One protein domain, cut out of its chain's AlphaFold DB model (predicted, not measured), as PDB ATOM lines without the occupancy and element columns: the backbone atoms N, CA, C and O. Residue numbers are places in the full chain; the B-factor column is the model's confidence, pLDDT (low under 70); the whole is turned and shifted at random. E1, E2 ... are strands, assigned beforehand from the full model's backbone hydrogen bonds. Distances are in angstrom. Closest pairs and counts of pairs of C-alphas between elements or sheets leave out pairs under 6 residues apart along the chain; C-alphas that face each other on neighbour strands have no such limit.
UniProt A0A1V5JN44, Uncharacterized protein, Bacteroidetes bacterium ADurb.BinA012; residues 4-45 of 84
ATOM      1  N   PRO A   4    -139.131  89.661  30.253       97.50
ATOM      2  CA  PRO A   4    -138.089  89.807  31.275       97.50
ATOM      3  C   PRO A   4    -137.103  88.639  31.399       97.50
ATOM      4  O   PRO A   4    -135.978  88.846  31.846       97.50
ATOM      5  N   VAL A   5    -137.528  87.418  31.061       98.12
ATOM      6  CA  VAL A   5    -136.720  86.197  31.221       98.12
ATOM      7  C   VAL A   5    -136.182  85.711  29.883       98.12
ATOM      8  O   VAL A   5    -135.006  85.384  29.771       98.12
ATOM      9  N   ASP A   6    -137.048  85.665  28.875       97.31
ATOM     10  CA  ASP A   6    -136.759  85.010  27.606       97.31
ATOM     11  C   ASP A   6    -136.067  85.951  26.605       97.31
ATOM     12  O   ASP A   6    -135.322  85.475  25.751       97.31
ATOM     13  N   MET A   7    -136.335  87.265  26.680       96.62
ATOM     14  CA  MET A   7    -135.803  88.298  25.770       96.62
ATOM     15  C   MET A   7    -135.646  89.665  26.480       96.62
ATOM     16  O   MET A   7    -136.294  90.648  26.090       96.62
ATOM     17  N   PRO A   8    -134.845  89.759  27.560       97.12
ATOM     18  CA  PRO A   8    -134.693  90.995  28.332       97.12
ATOM     19  C   PRO A   8    -134.107  92.148  27.508       97.12
ATOM     20  O   PRO A   8    -134.371  93.312  27.797       97.12
ATOM     21  N   GLU A   9    -133.351  91.840  26.454       97.06
ATOM     22  CA  GLU A   9    -132.759  92.811  25.539       97.06
ATOM     23  C   GLU A   9    -133.789  93.579  24.702       97.06
ATOM     24  O   GLU A   9    -133.436  94.594  24.120       97.06
ATOM     25  N   TRP A  10    -135.054  93.139  24.665       95.69
ATOM     26  CA  TRP A  10    -136.163  93.885  24.048       95.69
ATOM     27  C   TRP A  10    -136.835  94.872  25.011       95.69
ATOM     28  O   TRP A  10    -137.744  95.601  24.617       95.69
ATOM     29  N   LEU A  11    -136.442  94.917  26.284       97.00
ATOM     30  CA  LEU A  11    -136.969  95.885  27.250       97.00
ATOM     31  C   LEU A  11    -136.162  97.191  27.215       97.00
ATOM     32  O   LEU A  11    -135.785  97.735  28.250       97.00
ATOM     33  N   ASP A  12    -135.922  97.715  26.014       97.31
ATOM     34  CA  ASP A  12    -135.128  98.917  25.761       97.31
ATOM     35  C   ASP A  12    -135.969 100.086  25.201       97.31
ATOM     36  O   ASP A  12    -137.141  99.938  24.838       97.31
ATOM     37  N   GLU A  13    -135.373 101.279  25.125       97.50
ATOM     38  CA  GLU A  13    -136.052 102.504  24.675       97.50
ATOM     39  C   GLU A  13    -136.655 102.399  23.263       97.50
ATOM     40  O   GLU A  13    -137.713 102.972  22.994       97.50
ATOM     41  N   SER A  14    -136.042 101.630  22.360       96.12
ATOM     42  CA  SER A  14    -136.510 101.449  20.978       96.12
ATOM     43  C   SER A  14    -137.864 100.740  20.884       96.12
ATOM     44  O   SER A  14    -138.558 100.879  19.861       96.12
ATOM     45  N   LYS A  15    -138.243 100.010  21.944       96.00
ATOM     46  CA  LYS A  15    -139.475  99.224  22.065       96.00
ATOM     47  C   LYS A  15    -140.601  99.939  22.804       96.00
ATOM     48  O   LYS A  15    -141.738  99.456  22.771       96.00
ATOM     49  N   ILE A  16    -140.333 101.091  23.421       97.19
ATOM     50  CA  ILE A  16    -141.355 101.908  24.088       97.19
ATOM     51  C   ILE A  16    -142.454 102.284  23.085       97.19
ATOM     52  O   ILE A  16    -142.189 102.753  21.979       97.19
ATOM     53  N   GLY A  17    -143.712 102.032  23.456       95.94
ATOM     54  CA  GLY A  17    -144.890 102.284  22.623       95.94
ATOM     55  C   GLY A  17    -145.122 101.271  21.493       95.94
ATOM     56  O   GLY A  17    -146.185 101.300  20.869       95.94
ATOM     57  N   LYS A  18    -144.173 100.361  21.237       95.56
ATOM     58  CA  LYS A  18    -144.230  99.394  20.128       95.56
ATOM     59  C   LYS A  18    -144.445  97.967  20.604       95.56
ATOM     60  O   LYS A  18    -145.356  97.298  20.119       95.56
ATOM     61  N   LEU A  19    -143.641  97.517  21.568       95.94
ATOM     62  CA  LEU A  19    -143.751  96.171  22.117       95.94
ATOM     63  C   LEU A  19    -145.075  96.031  22.867       95.94
ATOM     64  O   LEU A  19    -145.376  96.807  23.778       95.94
ATOM     65  N   LYS A  20    -145.860  95.022  22.488       96.88
ATOM     66  CA  LYS A  20    -147.172  94.750  23.070       96.88
ATOM     67  C   LYS A  20    -147.313  93.280  23.430       96.88
ATOM     68  O   LYS A  20    -146.884  92.401  22.680       96.88
ATOM     69  N   VAL A  21    -147.964  93.023  24.559       96.94
ATOM     70  CA  VAL A  21    -148.460  91.693  24.920       96.94
ATOM     71  C   VAL A  21    -149.946  91.742  25.229       96.94
ATOM     72  O   VAL A  21    -150.450  92.743  25.728       96.94
ATOM     73  N   GLN A  22    -150.643  90.647  24.959       97.00
ATOM     74  CA  GLN A  22    -152.020  90.433  25.371       97.00
ATOM     75  C   GLN A  22    -152.070  89.342  26.441       97.00
ATOM     76  O   GLN A  22    -151.458  88.282  26.294       97.00
ATOM     77  N   ARG A  23    -152.781  89.598  27.539       95.69
ATOM     78  CA  ARG A  23    -153.061  88.600  28.579       95.69
ATOM     79  C   ARG A  23    -154.167  87.644  28.126       95.69
ATOM     80  O   ARG A  23    -154.893  87.917  27.176       95.69
ATOM     81  N   ALA A  24    -154.322  86.525  28.831       94.62
ATOM     82  CA  ALA A  24    -155.372  85.544  28.539       94.62
ATOM     83  C   ALA A  24    -156.800  86.106  28.684       94.62
ATOM     84  O   ALA A  24    -157.718  85.604  28.045       94.62
ATOM     85  N   ASP A  25    -156.978  87.162  29.481       95.38
ATOM     86  CA  ASP A  25    -158.244  87.890  29.634       95.38
ATOM     87  C   ASP A  25    -158.523  88.896  28.498       95.38
ATOM     88  O   ASP A  25    -159.547  89.575  28.504       95.38
ATOM     89  N   GLY A  26    -157.619  89.001  27.520       95.44
ATOM     90  CA  GLY A  26    -157.727  89.914  26.387       95.44
ATOM     91  C   GLY A  26    -157.117  91.300  26.617       95.44
ATOM     92  O   GLY A  26    -157.001  92.055  25.650       95.44
ATOM     93  N   THR A  27    -156.671  91.633  27.833       97.25
ATOM     94  CA  THR A  27    -156.039  92.925  28.145       97.25
ATOM     95  C   THR A  27    -154.736  93.095  27.374       97.25
ATOM     96  O   THR A  27    -153.852  92.240  27.459       97.25
ATOM     97  N   VAL A  28    -154.581  94.215  26.665       97.06
ATOM     98  CA  VAL A  28    -153.346  94.556  25.943       97.06
ATOM     99  C   VAL A  28    -152.493  95.505  26.779       97.06
ATOM    100  O   VAL A  28    -152.950  96.569  27.190       97.06
ATOM    101  N   ILE A  29    -151.231  95.139  26.980       97.50
ATOM    102  CA  ILE A  29    -150.215  95.947  27.653       97.50
ATOM    103  C   ILE A  29    -149.218  96.406  26.603       97.50
ATOM    104  O   ILE A  29    -148.690  95.601  25.838       97.50
ATOM    105  N   THR A  30    -148.962  97.709  26.577       97.62
ATOM    106  CA  THR A  30    -147.903  98.300  25.759       97.62
ATOM    107  C   THR A  30    -146.724  98.636  26.659       97.62
ATOM    108  O   THR A  30    -146.912  99.201  27.739       97.62
ATOM    109  N   TYR A  31    -145.518  98.285  26.223       97.88
ATOM    110  CA  TYR A  31    -144.303  98.613  26.952       97.88
ATOM    111  C   TYR A  31    -144.109 100.131  27.007       97.88
ATOM    112  O   TYR A  31    -144.178 100.806  25.978       97.88
ATOM    113  N   ASN A  32    -143.869 100.673  28.200       97.81
ATOM    114  CA  ASN A  32    -143.715 102.112  28.440       97.81
ATOM    115  C   ASN A  32    -142.310 102.499  28.942       97.81
ATOM    116  O   ASN A  32    -142.086 103.664  29.260       97.81
ATOM    117  N   GLY A  33    -141.379 101.542  29.023       97.50
ATOM    118  CA  GLY A  33    -140.009 101.756  29.504       97.50
ATOM    119  C   GLY A  33    -139.802 101.466  30.992       97.50
ATOM    120  O   GLY A  33    -138.666 101.320  31.430       97.50
ATOM    121  N   THR A  34    -140.873 101.351  31.781       97.88
ATOM    122  CA  THR A  34    -140.794 101.072  33.229       97.88
ATOM    123  C   THR A  34    -141.589  99.836  33.642       97.88
ATOM    124  O   THR A  34    -141.275  99.208  34.650       97.88
ATOM    125  N   ASN A  35    -142.567  99.418  32.836       97.88
ATOM    126  CA  ASN A  35    -143.422  98.256  33.082       97.88
ATOM    127  C   ASN A  35    -142.863  96.935  32.521       97.88
ATOM    128  O   ASN A  35    -143.633  96.044  32.164       97.88
ATOM    129  N   GLY A  36    -141.538  96.772  32.443       97.25
ATOM    130  CA  GLY A  36    -140.910  95.575  31.861       97.25
ATOM    131  C   GLY A  36    -141.405  94.268  32.489       97.25
ATOM    132  O   GLY A  36    -141.747  93.328  31.778       97.25
ATOM    133  N   ASN A  37    -141.578  94.255  33.814       97.50
ATOM    134  CA  ASN A  37    -142.089  93.107  34.573       97.50
ATOM    135  C   ASN A  37    -143.529  92.704  34.205       97.50
ATOM    136  O   ASN A  37    -143.952  91.590  34.504       97.50
ATOM    137  N   GLU A  38    -144.290  93.595  33.570       97.56
ATOM    138  CA  GLU A  38    -145.659  93.330  33.123       97.56
ATOM    139  C   GLU A  38    -145.722  92.755  31.702       97.56
ATOM    140  O   GLU A  38    -146.793  92.330  31.265       97.56
ATOM    141  N   MET A  39    -144.593  92.703  30.985       97.62
ATOM    142  CA  MET A  39    -144.500  92.232  29.599       97.62
ATOM    143  C   MET A  39    -144.488  90.698  29.522       97.62
ATOM    144  O   MET A  39    -143.584  90.068  28.973       97.62
ATOM    145  N   VAL A  40    -145.530  90.086  30.086       97.62
ATOM    146  CA  VAL A  40    -145.752  88.640  30.114       97.62
ATOM    147  C   VAL A  40    -147.126  88.333  29.520       97.62
ATOM    148  O   VAL A  40    -148.156  88.737  30.058       97.62
ATOM    149  N   GLY A  41    -147.149  87.617  28.392       96.94
ATOM    150  CA  GLY A  41    -148.384  87.294  27.672       96.94
ATOM    151  C   GLY A  41    -148.163  86.801  26.240       96.94
ATOM    152  O   GLY A  41    -147.069  86.366  25.870       96.94
ATOM    153  N   TYR A  42    -149.215  86.848  25.427       96.44
ATOM    154  CA  TYR A  42    -149.159  86.598  23.987       96.44
ATOM    155  C   TYR A  42    -148.548  87.814  23.289       96.44
ATOM    156  O   TYR A  42    -149.059  88.920  23.427       96.44
ATOM    157  N   TYR A  43    -147.442  87.633  22.571       95.44
ATOM    158  CA  TYR A  43    -146.786  88.727  21.852       95.44
ATOM    159  C   TYR A  43    -147.648  89.205  20.676       95.44
ATOM    160  O   TYR A  43    -148.124  88.388  19.888       95.44
ATOM    161  N   LEU A  44    -147.827  90.524  20.558       92.94
ATOM    162  CA  LEU A  44    -148.505  91.173  19.436       92.94
ATOM    163  C   LEU A  44    -147.449  91.790  18.504       92.94
ATOM    164  O   LEU A  44    -146.796  92.756  18.905       92.94
ATOM    165  N   PRO A  45    -147.273  91.270  17.274       88.69
ATOM    166  CA  PRO A  45    -146.297  91.810  16.333       88.69
ATOM    167  C   PRO A  45    -146.594  93.267  15.953       88.69
ATOM    168  O   PRO A  45    -147.733  93.614  15.645       88.69
TER     169      PRO A  45
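This is residues 4 to 45 of the 84 residues of an uncharacterized protein of Bacteroidetes bacterium ADurb.BinA012 (UniProt A0A1V5JN44). With little regular structure, this is a small antiparallel sheet of three short strands, E2 - E1 - E3, whose E1-E2 hairpin turn reaches one end, while the long unnamed stretch of residues 4 to 19 winds to the other. The link of residues 31 to 41 loops from edge strand E2 round to E3. The printed part has 42 residues, with no named helix and strands E1, E2, E3 along the chain; its class is all strand, though these hold only 9 residues. The printed part is compact, with a radius of gyration of the C-alphas of 9.4 A, and its C-alphas span 26 by 20 by 18 A along their three main axes.

Find C-alpha 20 at (-147.172, 94.750, 23.070), where E1, residues 20 to 22, begins its 6.9 A. E2, residues 28 to 30, covers 6.6 A. E3, residues 42 to 44, covers 6.5 A to C-alpha 44 at (-148.505, 91.173, 19.436).

Inner strand E1 and E2 form an antiparallel hairpin, 161 degrees; look for N 29 and O 21, 2.8 A. E1 and E3 are antiparallel, 138 degrees; N 22 and O 42 are 2.8 A apart. E2 and E3 are apart.

The farthest C-alphas, Ser 14 and Asp 25, are 27.0 A apart. The link E2 to E3 is long. The printed part has no cut, and no printed residue is under 70 in pLDDT.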